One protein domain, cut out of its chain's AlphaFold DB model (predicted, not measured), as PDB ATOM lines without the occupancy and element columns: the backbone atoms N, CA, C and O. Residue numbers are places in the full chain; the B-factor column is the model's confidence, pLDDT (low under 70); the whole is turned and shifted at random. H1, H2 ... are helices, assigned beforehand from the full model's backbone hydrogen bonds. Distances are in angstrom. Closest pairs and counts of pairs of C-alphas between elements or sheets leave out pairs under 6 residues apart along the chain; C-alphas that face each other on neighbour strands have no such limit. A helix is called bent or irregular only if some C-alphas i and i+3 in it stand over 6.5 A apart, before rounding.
ATOM      1  N   TRP A   3     -14.301  25.995  51.419       90.62
ATOM      2  CA  TRP A   3     -13.915  25.145  52.550       90.62
ATOM      3  C   TRP A   3     -12.523  24.525  52.372       90.62
ATOM      4  O   TRP A   3     -11.791  24.408  53.345       90.62
ATOM      5  N   LEU A   4     -12.135  24.185  51.135       90.94
ATOM      6  CA  LEU A   4     -10.818  23.624  50.833       90.94
ATOM      7  C   LEU A   4      -9.716  24.678  50.993       90.94
ATOM      8  O   LEU A   4      -8.698  24.379  51.601       90.94
ATOM      9  N   ASP A   5      -9.940  25.915  50.524       89.19
ATOM     10  CA  ASP A   5      -9.023  27.041  50.797       89.19
ATOM     11  C   ASP A   5      -8.870  27.248  52.311       89.19
ATOM     12  O   ASP A   5      -7.757  27.309  52.820       89.19
ATOM     13  N   GLY A   6      -9.983  27.255  53.054       91.50
ATOM     14  CA  GLY A   6      -9.957  27.384  54.511       91.50
ATOM     15  C   GLY A   6      -9.204  26.252  55.218       91.50
ATOM     16  O   GLY A   6      -8.404  26.518  56.111       91.50
ATOM     17  N   ALA A   7      -9.423  24.998  54.819       93.06
ATOM     18  CA  ALA A   7      -8.740  23.842  55.399       93.06
ATOM     19  C   ALA A   7      -7.229  23.855  55.108       93.06
ATOM     20  O   ALA A   7      -6.429  23.630  56.015       93.06
ATOM     21  N   LEU A   8      -6.835  24.183  53.873       92.38
ATOM     22  CA  LEU A   8      -5.427  24.302  53.485       92.38
ATOM     23  C   LEU A   8      -4.729  25.439  54.237       92.38
ATOM     24  O   LEU A   8      -3.629  25.245  54.752       92.38
ATOM     25  N   MET A   9      -5.378  26.602  54.353       94.38
ATOM     26  CA  MET A   9      -4.820  27.729  55.106       94.38
ATOM     27  C   MET A   9      -4.691  27.416  56.597       94.38
ATOM     28  O   MET A   9      -3.674  27.756  57.186       94.38
ATOM     29  N   ARG A  10      -5.635  26.674  57.190       93.12
ATOM     30  CA  ARG A  10      -5.484  26.196  58.573       93.12
ATOM     31  C   ARG A  10      -4.273  25.284  58.746       93.12
ATOM     32  O   ARG A  10      -3.558  25.430  59.727       93.12
ATOM     33  N   GLY A  11      -4.018  24.375  57.803       93.56
ATOM     34  CA  GLY A  11      -2.804  23.553  57.823       93.56
ATOM     35  C   GLY A  11      -1.534  24.408  57.785       93.56
ATOM     36  O   GLY A  11      -0.628  24.213  58.588       93.56
ATOM     37  N   ILE A  12      -1.504  25.417  56.913       92.94
ATOM     38  CA  ILE A  12      -0.411  26.398  56.831       92.94
ATOM     39  C   ILE A  12      -0.224  27.166  58.147       92.94
ATOM     40  O   ILE A  12       0.911  27.385  58.569       92.94
ATOM     41  N   ASP A  13      -1.315  27.560  58.802       91.50
ATOM     42  CA  ASP A  13      -1.268  28.271  60.083       91.50
ATOM     43  C   ASP A  13      -0.735  27.374  61.213       91.50
ATOM     44  O   ASP A  13       0.044  27.836  62.047       91.50
ATOM     45  N   VAL A  14      -1.074  26.079  61.202       91.38
ATOM     46  CA  VAL A  14      -0.489  25.089  62.120       91.38
ATOM     47  C   VAL A  14       1.022  24.983  61.913       91.38
ATOM     48  O   VAL A  14       1.760  25.018  62.892       91.38
ATOM     49  N   LEU A  15       1.504  24.924  60.666       87.69
ATOM     50  CA  LEU A  15       2.948  24.890  60.388       87.69
ATOM     51  C   LEU A  15       3.669  26.135  60.931       87.69
ATOM     52  O   LEU A  15       4.732  26.005  61.525       87.69
ATOM     53  N   LEU A  16       3.073  27.324  60.791       86.75
ATOM     54  CA  LEU A  16       3.640  28.586  61.300       86.75
ATOM     55  C   LEU A  16       3.583  28.745  62.815       86.75
ATOM     56  O   LEU A  16       4.201  29.659  63.357       86.75
ATOM     57  N   SER A  17       2.822  27.893  63.497       88.88
ATOM     58  CA  SER A  17       2.759  27.896  64.959       88.88
ATOM     59  C   SER A  17       4.068  27.390  65.575       88.88
ATOM     60  O   SER A  17       4.356  27.679  66.736       88.88
ATOM     61  N   PHE A  18       4.866  26.652  64.799       84.69
ATOM     62  CA  PHE A  18       6.172  26.155  65.202       84.69
ATOM     63  C   PHE A  18       7.278  27.082  64.679       84.69
ATOM     64  O   PHE A  18       7.281  27.420  63.497       84.69
ATOM     65  N   PRO A  19       8.255  27.461  65.517       83.88
ATOM     66  CA  PRO A  19       9.505  28.046  65.046       83.88
ATOM     67  C   PRO A  19      10.194  27.139  64.015       83.88
ATOM     68  O   PRO A  19      10.301  25.932  64.244       83.88
ATOM     69  N   ASP A  20      10.727  27.714  62.931       80.50
ATOM     70  CA  ASP A  20      11.333  26.967  61.810       80.50
ATOM     71  C   ASP A  20      12.408  25.962  62.268       80.50
ATOM     72  O   ASP A  20      12.436  24.819  61.812       80.50
ATOM     73  N   LEU A  21      13.255  26.358  63.227       80.75
ATOM     74  CA  LEU A  21      14.289  25.493  63.808       80.75
ATOM     75  C   LEU A  21      13.700  24.298  64.566       80.75
ATOM     76  O   LEU A  21      14.220  23.188  64.466       80.75
ATOM     77  N   LEU A  22      12.612  24.508  65.317       88.06
ATOM     78  CA  LEU A  22      11.951  23.428  66.050       88.06
ATOM     79  C   LEU A  22      11.288  22.452  65.082       88.06
ATOM     80  O   LEU A  22      11.414  21.244  65.262       88.06
ATOM     81  N   LEU A  23      10.639  22.961  64.034       85.69
ATOM     82  CA  LEU A  23      10.051  22.120  62.995       85.69
ATOM     83  C   LEU A  23      11.125  21.276  62.290       85.69
ATOM     84  O   LEU A  23      10.934  20.075  62.094       85.69
ATOM     85  N   ALA A  24      12.273  21.879  61.969       82.31
ATOM     86  CA  ALA A  24      13.391  21.166  61.361       82.31
ATOM     87  C   ALA A  24      13.955  20.075  62.283       82.31
ATOM     88  O   ALA A  24      14.170  18.946  61.836       82.31
ATOM     89  N   LEU A  25      14.129  20.375  63.575       85.56
ATOM     90  CA  LEU A  25      14.591  19.402  64.562       85.56
ATOM     91  C   LEU A  25      13.618  18.227  64.686       85.56
ATOM     92  O   LEU A  25      14.052  17.081  64.646       85.56
ATOM     93  N   VAL A  26      12.311  18.496  64.767       89.06
ATOM     94  CA  VAL A  26      11.280  17.448  64.801       89.06
ATOM     95  C   VAL A  26      11.430  16.527  63.590       89.06
ATOM     96  O   VAL A  26      11.556  15.315  63.754       89.06
ATOM     97  N   ILE A  27      11.523  17.075  62.378       86.12
ATOM     98  CA  ILE A  27      11.680  16.262  61.163       86.12
ATOM     99  C   ILE A  27      12.962  15.416  61.226       86.12
ATOM    100  O   ILE A  27      12.910  14.209  61.001       86.12
ATOM    101  N   ILE A  28      14.101  15.994  61.609       85.50
ATOM    102  CA  ILE A  28      15.365  15.247  61.713       85.50
ATOM    103  C   ILE A  28      15.291  14.158  62.795       85.50
ATOM    104  O   ILE A  28      15.820  13.065  62.601       85.50
ATOM    105  N   THR A  29      14.617  14.408  63.920       89.06
ATOM    106  CA  THR A  29      14.484  13.412  64.998       89.06
ATOM    107  C   THR A  29      13.638  12.206  64.596       89.06
ATOM    108  O   THR A  29      13.971  11.089  64.981       89.06
ATOM    109  N   PHE A  30      12.582  12.399  63.800       89.25
ATOM    110  CA  PHE A  30      11.726  11.301  63.339       89.25
ATOM    111  C   PHE A  30      12.308  10.556  62.133       89.25
ATOM    112  O   PHE A  30      12.221   9.331  62.074       89.25
ATOM    113  N   PHE A  31      12.882  11.278  61.169       87.06
ATOM    114  CA  PHE A  31      13.355  10.697  59.907       87.06
ATOM    115  C   PHE A  31      14.844  10.317  59.927       87.06
ATOM    116  O   PHE A  31      15.311   9.615  59.030       87.06
ATOM    117  N   GLY A  32      15.586  10.743  60.951       85.62
ATOM    118  CA  GLY A  32      17.022  10.524  61.093       85.62
ATOM    119  C   GLY A  32      17.869  11.615  60.434       85.62
ATOM    120  O   GLY A  32      17.378  12.499  59.726       85.62
ATOM    121  N   GLN A  33      19.179  11.546  60.659       82.94
ATOM    122  CA  GLN A  33      20.136  12.473  60.056       82.94
ATOM    123  C   GLN A  33      20.392  12.122  58.584       82.94
ATOM    124  O   GLN A  33      20.425  10.953  58.208       82.94
ATOM    125  N   GLY A  34      20.601  13.142  57.754       88.06
ATOM    126  CA  GLY A  34      20.967  12.976  56.349       88.06
ATOM    127  C   GLY A  34      20.563  14.172  55.494       88.06
ATOM    128  O   GLY A  34      19.600  14.877  55.799       88.06
ATOM    129  N   THR A  35      21.280  14.380  54.389       88.50
ATOM    130  CA  THR A  35      21.062  15.517  53.480       88.50
ATOM    131  C   THR A  35      19.639  15.550  52.926       88.50
ATOM    132  O   THR A  35      19.031  16.612  52.854       88.50
ATOM    133  N   ALA A  36      19.067  14.390  52.588       90.19
ATOM    134  CA  ALA A  36      17.702  14.303  52.071       90.19
ATOM    135  C   ALA A  36      16.659  14.779  53.098       90.19
ATOM    136  O   ALA A  36      15.777  15.569  52.764       90.19
ATOM    137  N   ASN A  37      16.794  14.358  54.357       89.56
ATOM    138  CA  ASN A  37      15.874  14.743  55.427       89.56
ATOM    139  C   ASN A  37      16.009  16.225  55.782       89.56
ATOM    140  O   ASN A  37      15.004  16.881  56.042       89.56
ATOM    141  N   LEU A  38      17.227  16.770  55.728       87.44
ATOM    142  CA  LEU A  38      17.480  18.198  55.910       87.44
ATOM    143  C   LEU A  38      16.838  19.033  54.790       87.44
ATOM    144  O   LEU A  38      16.165  20.022  55.075       87.44
ATOM    145  N   ILE A  39      16.971  18.608  53.528       89.38
ATOM    146  CA  ILE A  39      16.308  19.264  52.387       89.38
ATOM    147  C   ILE A  39      14.785  19.251  52.571       89.38
ATOM    148  O   ILE A  39      14.134  20.279  52.372       89.38
ATOM    149  N   LEU A  40      14.212  18.114  52.982       90.00
ATOM    150  CA  LEU A  40      12.779  18.005  53.263       90.00
ATOM    151  C   LEU A  40      12.353  18.917  54.415       90.00
ATOM    152  O   LEU A  40      11.339  19.603  54.301       90.00
ATOM    153  N   ALA A  41      13.136  18.967  55.493       89.06
ATOM    154  CA  ALA A  41      12.860  19.801  56.653       89.06
ATOM    155  C   ALA A  41      12.798  21.290  56.292       89.06
ATOM    156  O   ALA A  41      11.796  21.954  56.560       89.06
ATOM    157  N   ILE A  42      13.833  21.792  55.614       88.94
ATOM    158  CA  ILE A  42      13.906  23.189  55.166       88.94
ATOM    159  C   ILE A  42      12.791  23.487  54.153       88.94
ATOM    160  O   ILE A  42      12.143  24.533  54.226       88.94
ATOM    161  N   GLY A  43      12.534  22.559  53.225       89.69
ATOM    162  CA  GLY A  43      11.481  22.698  52.222       89.69
ATOM    163  C   GLY A  43      10.097  22.851  52.851       89.69
ATOM    164  O   GLY A  43       9.386  23.807  52.534       89.69
ATOM    165  N   ILE A  44       9.737  21.955  53.776       90.25
ATOM    166  CA  ILE A  44       8.449  21.972  54.484       90.25
ATOM    167  C   ILE A  44       8.318  23.231  55.344       90.25
ATOM    168  O   ILE A  44       7.277  23.889  55.286       90.25
ATOM    169  N   ALA A  45       9.370  23.615  56.071       88.75
ATOM    170  CA  ALA A  45       9.380  24.846  56.863       88.75
ATOM    171  C   ALA A  45       9.160  26.102  56.001       88.75
ATOM    172  O   ALA A  45       8.514  27.057  56.428       88.75
ATOM    173  N   GLY A  46       9.617  26.093  54.746       89.62
ATOM    174  CA  GLY A  46       9.397  27.193  53.809       89.62
ATOM    175  C   GLY A  46       7.974  27.290  53.242       89.62
ATOM    176  O   GLY A  46       7.560  28.386  52.839       89.62
ATOM    177  N   VAL A  47       7.213  26.186  53.199       92.50
ATOM    178  CA  VAL A  47       5.892  26.104  52.533       92.50
ATOM    179  C   VAL A  47       4.937  27.230  52.946       92.50
ATOM    180  O   VAL A  47       4.381  27.873  52.048       92.50
ATOM    181  N   PRO A  48       4.742  27.540  54.243       92.44
ATOM    182  CA  PRO A  48       3.780  28.551  54.659       92.44
ATOM    183  C   PRO A  48       4.017  29.933  54.059       92.44
ATOM    184  O   PRO A  48       3.071  30.616  53.653       92.44
ATOM    185  N   ARG A  49       5.287  30.339  53.966       91.62
ATOM    186  CA  ARG A  49       5.679  31.652  53.451       91.62
ATOM    187  C   ARG A  49       5.327  31.782  51.970       91.62
ATOM    188  O   ARG A  49       4.700  32.764  51.570       91.62
ATOM    189  N   TYR A  50       5.666  30.768  51.172       93.31
ATOM    190  CA  TYR A  50       5.324  30.738  49.748       93.31
ATOM    191  C   TYR A  50       3.817  30.626  49.527       93.31
ATOM    192  O   TYR A  50       3.268  31.358  48.704       93.31
ATOM    193  N   ALA A  51       3.127  29.771  50.283       94.12
ATOM    194  CA  ALA A  51       1.691  29.564  50.132       94.12
ATOM    195  C   ALA A  51       0.885  30.841  50.424       94.12
ATOM    196  O   ALA A  51      -0.004  31.206  49.648       94.12
ATOM    197  N   ARG A  52       1.233  31.572  51.492       93.62
ATOM    198  CA  ARG A  52       0.617  32.871  51.809       93.62
ATOM    199  C   ARG A  52       0.868  33.903  50.715       93.62
ATOM    200  O   ARG A  52      -0.067  34.608  50.332       93.62
ATOM    201  N   LEU A  53       2.089  33.964  50.178       95.31
ATOM    202  CA  LEU A  53       2.417  34.882  49.088       95.31
ATOM    203  C   LEU A  53       1.611  34.558  47.825       95.31
ATOM    204  O   LEU A  53       0.952  35.445  47.287       95.31
ATOM    205  N   VAL A  54       1.613  33.299  47.379       95.12
ATOM    206  CA  VAL A  54       0.848  32.852  46.202       95.12
ATOM    207  C   VAL A  54      -0.629  33.202  46.365       95.12
ATOM    208  O   VAL A  54      -1.237  33.743  45.440       95.12
ATOM    209  N   ARG A  55      -1.209  32.949  47.544       94.62
ATOM    210  CA  ARG A  55      -2.609  33.280  47.831       94.62
ATOM    211  C   ARG A  55      -2.867  34.782  47.750       94.62
ATOM    212  O   ARG A  55      -3.810  35.191  47.077       94.62
ATOM    213  N   ALA A  56      -2.034  35.598  48.393       95.00
ATOM    214  CA  ALA A  56      -2.166  37.054  48.360       95.00
ATOM    215  C   ALA A  56      -2.078  37.599  46.924       95.00
ATOM    216  O   ALA A  56      -2.930  38.381  46.505       95.00
ATOM    217  N   GLN A  57      -1.103  37.125  46.144       96.38
ATOM    218  CA  GLN A  57      -0.920  37.539  44.754       96.38
ATOM    219  C   GLN A  57      -2.065  37.075  43.854       96.38
ATOM    220  O   GLN A  57      -2.566  37.850  43.047       96.38
ATOM    221  N   THR A  58      -2.543  35.845  44.036       95.50
ATOM    222  CA  THR A  58      -3.695  35.316  43.295       95.50
ATOM    223  C   THR A  58      -4.947  36.153  43.555       95.50
ATOM    224  O   THR A  58      -5.648  36.511  42.611       95.50
ATOM    225  N   LEU A  59      -5.225  36.501  44.817       94.62
ATOM    226  CA  LEU A  59      -6.367  37.347  45.179       94.62
ATOM    227  C   LEU A  59      -6.229  38.766  44.613       94.62
ATOM    228  O   LEU A  59      -7.204  39.295  44.085       94.62
ATOM    229  N   SER A  60      -5.028  39.347  44.688       96.81
ATOM    230  CA  SER A  60      -4.722  40.672  44.136       96.81
ATOM    231  C   SER A  60      -4.945  40.715  42.623       96.81
ATOM    232  O   SER A  60      -5.729  41.520  42.126       96.81
ATOM    233  N   VAL A  61      -4.335  39.778  41.890       97.06
ATOM    234  CA  VAL A  61      -4.439  39.701  40.428       97.06
ATOM    235  C   VAL A  61      -5.868  39.405  39.980       97.06
ATOM    236  O   VAL A  61      -6.341  40.008  39.022       97.06
ATOM    237  N   ARG A  62      -6.584  38.515  40.676       95.31
ATOM    238  CA  ARG A  62      -7.981  38.193  40.351       95.31
ATOM    239  C   ARG A  62      -8.892  39.423  40.407       95.31
ATOM    240  O   ARG A  62      -9.838  39.492  39.634       95.31
ATOM    241  N   ASN A  63      -8.610  40.364  41.306       95.12
ATOM    242  CA  ASN A  63      -9.389  41.590  41.473       95.12
ATOM    243  C   ASN A  63      -8.864  42.753  40.601       95.12
ATOM    244  O   ASN A  63      -9.267  43.896  40.803       95.12
ATOM    245  N   ALA A  64      -7.938  42.502  39.668       96.44
ATOM    246  CA  ALA A  64      -7.401  43.538  38.791       96.44
ATOM    247  C   ALA A  64      -8.358  43.852  37.627       96.44
ATOM    248  O   ALA A  64      -8.930  42.946  37.021       96.44
ATOM    249  N   GLY A  65      -8.452  45.127  37.235       96.12
ATOM    250  CA  GLY A  65      -9.407  45.581  36.210       96.12
ATOM    251  C   GLY A  65      -9.252  44.923  34.831       96.12
ATOM    252  O   GLY A  65     -10.235  44.767  34.109       96.12
ATOM    253  N   TYR A  66      -8.049  44.457  34.466       94.69
ATOM    254  CA  TYR A  66      -7.843  43.705  33.219       94.69
ATOM    255  C   TYR A  66      -8.386  42.270  33.293       94.69
ATOM    256  O   TYR A  66      -8.811  41.724  32.277       94.69
ATOM    257  N   VAL A  67      -8.385  41.657  34.483       96.88
ATOM    258  CA  VAL A  67      -8.993  40.339  34.710       96.88
ATOM    259  C   VAL A  67     -10.509  40.467  34.692       96.88
ATOM    260  O   VAL A  67     -11.170  39.682  34.018       96.88
ATOM    261  N   GLU A  68     -11.048  41.487  35.359       94.81
ATOM    262  CA  GLU A  68     -12.482  41.789  35.336       94.81
ATOM    263  C   GLU A  68     -12.976  42.035  33.905       94.81
ATOM    264  O   GLU A  68     -13.921  41.389  33.457       94.81
ATOM    265  N   SER A  69     -12.262  42.863  33.137       95.75
ATOM    266  CA  SER A  69     -12.553  43.090  31.715       95.75
ATOM    267  C   SER A  69     -12.531  41.793  30.897       95.75
ATOM    268  O   SER A  69     -13.433  41.554  30.099       95.75
ATOM    269  N   ALA A  70     -11.533  40.924  31.100       94.94
ATOM    270  CA  ALA A  70     -11.431  39.654  30.375       94.94
ATOM    271  C   ALA A  70     -12.600  38.702  30.680       94.94
ATOM    272  O   ALA A  70     -13.081  38.014  29.776       94.94
ATOM    273  N   VAL A  71     -13.074  38.679  31.931       95.19
ATOM    274  CA  VAL A  71     -14.252  37.901  32.338       95.19
ATOM    275  C   VAL A  71     -15.524  38.475  31.709       95.19
ATOM    276  O   VAL A  71     -16.311  37.711  31.153       95.19
ATOM    277  N   THR A  72     -15.704  39.799  31.718       95.75
ATOM    278  CA  THR A  72     -16.864  40.470  31.097       95.75
ATOM    279  C   THR A  72     -16.920  40.260  29.582       95.75
ATOM    280  O   THR A  72     -18.001  40.154  29.010       95.75
ATOM    281  N   LEU A  73     -15.764  40.116  28.929       95.75
ATOM    282  CA  LEU A  73     -15.654  39.757  27.509       95.75
ATOM    283  C   LEU A  73     -15.948  38.270  27.218       95.75
ATOM    284  O   LEU A  73     -15.815  37.832  26.077       95.75
ATOM    285  N   GLY A  74     -16.336  37.483  28.225       95.50
ATOM    286  CA  GLY A  74     -16.761  36.094  28.057       95.50
ATOM    287  C   GLY A  74     -15.620  35.080  27.960       95.50
ATOM    288  O   GLY A  74     -15.849  33.954  27.517       95.50
ATOM    289  N   GLN A  75     -14.391  35.427  28.368       96.19
ATOM    290  CA  GLN A  75     -13.321  34.430  28.413       96.19
ATOM    291  C   GLN A  75     -13.617  33.332  29.442       96.19
ATOM    292  O   GLN A  75     -14.121  33.584  30.537       96.19
ATOM    293  N   SER A  76     -13.255  32.092  29.102       96.19
ATOM    294  CA  SER A  76     -13.429  30.959  30.008       96.19
ATOM    295  C   SER A  76     -12.576  31.127  31.269       96.19
ATOM    296  O   SER A  76     -11.453  31.635  31.222       96.19
ATOM    297  N   GLN A  77     -13.078  30.647  32.411       94.12
ATOM    298  CA  GLN A  77     -12.351  30.744  33.683       94.12
ATOM    299  C   GLN A  77     -10.950  30.125  33.599       94.12
ATOM    300  O   GLN A  77      -9.999  30.665  34.157       94.12
ATOM    301  N   LEU A  78     -10.805  29.016  32.864       96.31
ATOM    302  CA  LEU A  78      -9.520  28.342  32.689       96.31
ATOM    303  C   LEU A  78      -8.528  29.204  31.894       96.31
ATOM    304  O   LEU A  78      -7.362  29.301  32.275       96.31
ATOM    305  N   ALA A  79      -8.994  29.875  30.834       96.25
ATOM    306  CA  ALA A  79      -8.171  30.801  30.060       96.25
ATOM    307  C   ALA A  79      -7.730  31.996  30.916       96.25
ATOM    308  O   ALA A  79      -6.549  32.347  30.915       96.25
ATOM    309  N   VAL A  80      -8.641  32.563  31.713       97.00
ATOM    310  CA  VAL A  80      -8.321  33.668  32.626       97.00
ATOM    311  C   VAL A  80      -7.276  33.251  33.661       97.00
ATOM    312  O   VAL A  80      -6.294  33.965  33.883       97.00
ATOM    313  N   VAL A  81      -7.429  32.070  34.262       96.19
ATOM    314  CA  VAL A  81      -6.471  31.561  35.249       96.19
ATOM    315  C   VAL A  81      -5.092  31.346  34.628       96.19
ATOM    316  O   VAL A  81      -4.112  31.868  35.154       96.19
ATOM    317  N   LEU A  82      -4.998  30.619  33.513       96.94
ATOM    318  CA  LEU A  82      -3.708  30.237  32.926       96.94
ATOM    319  C   LEU A  82      -2.995  31.392  32.218       96.94
ATOM    320  O   LEU A  82      -1.769  31.458  32.247       96.94
ATOM    321  N   ARG A  83      -3.738  32.307  31.585       95.44
ATOM    322  CA  ARG A  83      -3.159  33.392  30.777       95.44
ATOM    323  C   ARG A  83      -2.956  34.685  31.558       95.44
ATOM    324  O   ARG A  83      -2.053  35.451  31.230       95.44
ATOM    325  N   HIS A  84      -3.782  34.939  32.573       95.31
ATOM    326  CA  HIS A  84      -3.758  36.196  33.316       95.31
ATOM    327  C   HIS A  84      -3.341  36.003  34.773       95.31
ATOM    328  O   HIS A  84      -2.400  36.658  35.214       95.31
ATOM    329  N   ILE A  85      -3.986  35.103  35.519       96.19
ATOM    330  CA  ILE A  85      -3.768  35.010  36.971       96.19
ATOM    331  C   ILE A  85      -2.439  34.331  37.308       96.19
ATOM    332  O   ILE A  85      -1.587  34.942  37.952       96.19
ATOM    333  N   LEU A  86      -2.239  33.095  36.853       95.25
ATOM    334  CA  LEU A  86      -1.072  32.271  37.164       95.25
ATOM    335  C   LEU A  86       0.263  32.958  36.807       95.25
ATOM    336  O   LEU A  86       1.095  33.107  37.704       95.25
ATOM    337  N   PRO A  87       0.487  33.448  35.569       94.75
ATOM    338  CA  PRO A  87       1.764  34.059  35.205       94.75
ATOM    339  C   PRO A  87       2.041  35.371  35.947       94.75
ATOM    340  O   PRO A  87       3.201  35.698  36.175       94.75
ATOM    341  N   ASN A  88       1.015  36.131  36.349       95.69
ATOM    342  CA  ASN A  88       1.227  37.367  37.108       95.69
ATOM    343  C   ASN A  88       1.405  37.110  38.607       95.69
ATOM    344  O   ASN A  88       2.250  37.754  39.226       95.69
ATOM    345  N   ALA A  89       0.689  36.137  39.175       95.00
ATOM    346  CA  ALA A  89       0.844  35.754  40.574       95.00
ATOM    347  C   ALA A  89       2.188  35.059  40.856       95.00
ATOM    348  O   ALA A  89       2.671  35.103  41.984       95.00
ATOM    349  N   PHE A  90       2.809  34.446  39.841       94.56
ATOM    350  CA  PHE A  90       4.087  33.746  39.982       94.56
ATOM    351  C   PHE A  90       5.309  34.679  40.043       94.56
ATOM    352  O   PHE A  90       6.311  34.331  40.665       94.56
ATOM    353  N   LYS A  91       5.247  35.887  39.457       93.69
ATOM    354  CA  LYS A  91       6.407  36.807  39.414       93.69
ATOM    355  C   LYS A  91       6.961  37.136  40.810       93.69
ATOM    356  O   LYS A  91       8.166  36.992  41.004       93.69
ATOM    357  N   PRO A  92       6.138  37.507  41.810       94.38
ATOM    358  CA  PRO A  92       6.644  37.801  43.152       94.38
ATOM    359  C   PRO A  92       7.148  36.553  43.881       94.38
ATOM    360  O   PRO A  92       8.043  36.643  44.717       94.38
ATOM    361  N   VAL A  93       6.599  35.379  43.554       94.19
ATOM    362  CA  VAL A  93       7.023  34.092  44.126       94.19
ATOM    363  C   VAL A  93       8.453  33.778  43.715       94.19
ATOM    364  O   VAL A  93       9.237  33.350  44.556       94.19
ATOM    365  N   LEU A  94       8.813  34.055  42.459       94.62
ATOM    366  CA  LEU A  94      10.173  33.862  41.966       94.62
ATOM    367  C   LEU A  94      11.179  34.751  42.710       94.62
ATOM    368  O   LEU A  94      12.240  34.280  43.105       94.62
ATOM    369  N   ILE A  95      10.820  36.011  42.972       95.62
ATOM    370  CA  ILE A  95      11.655  36.939  43.752       95.62
ATOM    371  C   ILE A  95      11.867  36.400  45.171       95.62
ATOM    372  O   ILE A  95      12.996  36.345  45.659       95.62
ATOM    373  N   LEU A  96      10.787  35.963  45.829       94.81
ATOM    374  CA  LEU A  96      10.877  35.385  47.167       94.81
ATOM    375  C   LEU A  96      11.695  34.087  47.175       94.81
ATOM    376  O   LEU A  96      12.426  33.850  48.134       94.81
ATOM    377  N   ALA A  97      11.596  33.264  46.131       93.56
ATOM    378  CA  ALA A  97      12.378  32.039  46.004       93.56
ATOM    379  C   ALA A  97      13.878  32.343  45.966       93.56
ATOM    380  O   ALA A  97      14.642  31.709  46.688       93.56
ATOM    381  N   THR A  98      14.289  33.376  45.225       94.69
ATOM    382  CA  THR A  98      15.685  33.831  45.192       94.69
ATOM    383  C   THR A  98      16.194  34.227  46.580       94.69
ATOM    384  O   THR A  98      17.273  33.803  46.983       94.69
ATOM    385  N   ILE A  99      15.403  34.981  47.350       93.88
ATOM    386  CA  ILE A  99      15.745  35.334  48.742       93.88
ATOM    387  C   ILE A  99      15.785  34.074  49.622       93.88
ATOM    388  O   ILE A  99      16.670  33.905  50.462       93.88
ATOM    389  N   GLY A 100      14.832  33.167  49.414       91.62
ATOM    390  CA  GLY A 100      14.709  31.917  50.149       91.62
ATOM    391  C   GLY A 100      15.908  30.990  49.983       91.62
ATOM    392  O   GLY A 100      16.261  30.323  50.950       91.62
ATOM    393  N   ILE A 101      16.567  30.994  48.821       92.06
ATOM    394  CA  ILE A 101      17.802  30.226  48.592       92.06
ATOM    395  C   ILE A 101      18.900  30.660  49.572       92.06
ATOM    396  O   ILE A 101      19.534  29.803  50.179       92.06
ATOM    397  N   GLY A 102      19.084  31.964  49.806       91.44
ATOM    398  CA  GLY A 102      20.054  32.448  50.799       91.44
ATOM    399  C   GLY A 102      19.726  31.985  52.223       91.44
ATOM    400  O   GLY A 102      20.607  31.548  52.965       91.44
ATOM    401  N   GLY A 103      18.439  31.996  52.583       88.50
ATOM    402  CA  GLY A 103      17.968  31.437  53.856       88.50
ATOM    403  C   GLY A 103      18.198  29.926  53.972       88.50
ATOM    404  O   GLY A 103      18.582  29.439  55.026       88.50
ATOM    405  N   ALA A 104      18.016  29.177  52.886       87.88
ATOM    406  CA  ALA A 104      18.234  27.732  52.879       87.88
ATOM    407  C   ALA A 104      19.722  27.369  53.004       87.88
ATOM    408  O   ALA A 104      20.058  26.439  53.731       87.88
ATOM    409  N   ILE A 105      20.609  28.119  52.341       89.00
ATOM    410  CA  ILE A 105      22.062  27.922  52.443       89.00
ATOM    411  C   ILE A 105      22.528  28.147  53.883       89.00
ATOM    412  O   ILE A 105      23.280  27.340  54.407       89.00
ATOM    413  N   THR A 106      22.059  29.217  54.529       87.44
ATOM    414  CA  THR A 106      22.426  29.516  55.925       87.44
ATOM    415  C   THR A 106      21.850  28.513  56.920       87.44
ATOM    416  O   THR A 106      22.503  28.213  57.907       87.44
ATOM    417  N   ALA A 107      20.657  27.973  56.664       83.75
ATOM    418  CA  ALA A 107      20.053  26.952  57.517       83.75
ATOM    419  C   ALA A 107      20.698  25.560  57.372       83.75
ATOM    420  O   ALA A 107      20.598  24.750  58.290       83.75
ATOM    421  N   GLY A 108      21.291  25.259  56.213       78.12
ATOM    422  CA  GLY A 108      21.964  23.985  55.941       78.12
ATOM    423  C   GLY A 108      23.479  23.984  56.173       78.12
ATOM    424  O   GLY A 108      24.091  22.933  55.983       78.12
ATOM    425  N   ALA A 109      24.068  25.134  56.516       74.19
ATOM    426  CA  ALA A 109      25.483  25.296  56.861       74.19
ATOM    427  C   ALA A 109      25.732  24.983  58.342       74.19
ATOM    428  O   ALA A 109      26.794  24.387  58.629       74.19
TER     429      ALA A 109
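What this domain is: This is residues 3 to 109 of the 109 residues of the protein "ABC transporter permease subunit" of Pseudomonas sp. K5002 (UniProt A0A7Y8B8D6). Two long helices, the bent H3 and the kinked H5, run back past each other in an elongated, loose body, with H3b and H5 side by side along the middle and the short H4 at the turn between them. At the other end H2 folds back on H3a, and H1 meets H3b only through its residues 12 to 16, on another side of H3b than H5. The printed part has 107 residues with five named helices, H1 to H5 in order, and no named strand; the class is all helix. The whole is loose, with a radius of gyration of the C-alphas of 17.5 A, and its C-alphas span 55 by 30 by 19 A.

Where its parts are: H1, residues 3 to 16, begins at C-alpha 3 at (-13.915, 25.145, 52.550) and is 19.9 A long. H2 is residues 20 to 31, 16.5 A. H3, residues 35 to 62, was assigned as one helix by its hydrogen bonds but is bent: C-alphas 45 and 48 are 7.1 A apart. Its arms are H3a, residues 35 to 45, 15.3 A, and H3b, residues 48 to 62, 20.9 A, which begins at C-alpha 48 at (3.780, 28.551, 54.659). H4 is residues 65 to 72, 10.4 A. H5, residues 77 to 108, is the longest helix, 41.5 A, and ends at C-alpha 108 at (21.964, 23.985, 55.941). H5 has a kink of 36 degrees near residue 87 and is only just irregular, with C-alphas 83 and 86 6.8 A apart.

How they stand to each other: H3, taken whole, is the hub, touching three other helices; its arms stand at a steep tilt of 46 degrees. H1 touches H3b, closest at the C-alphas of Ile 12 and Pro 48, 5.2 A, opposite ways at a tilt of 37 degrees, only just steep. H2 and H3a form a helical hairpin at a steep tilt of 43 degrees, closest at the C-alphas of Ala 24 and Ala 41, 4.9 A. H3b and H5 touch at a shallow tilt of 27 degrees, opposite ways, closest at the C-alphas of Gln 57 and Ala 89, 4.9 A; H5 does so with residues 84 to 96 alone. H3a and H5 only just touch, with 3 pairs of C-alphas within 8 A, closest at Ile 42 and Ala 104, 6.7 A. H4 and H5 form a helical hairpin at a steep tilt of 38 degrees, closest at the C-alphas of Val 67 and His 84, 6.8 A. H1 and H5 are apart. Every O i to N i+4 pair is within hydrogen-bond range in H1, H2, H3a, H3b and H4, and 21 of 28 are in H5.

The domain as a whole: The two C-alphas farthest apart are those of Gln 33 and Leu 73, 55.5 A. The printed part has no cut, and its four links are tight. The mean pLDDT of the printed part is 91.6, and no printed residue is under 70.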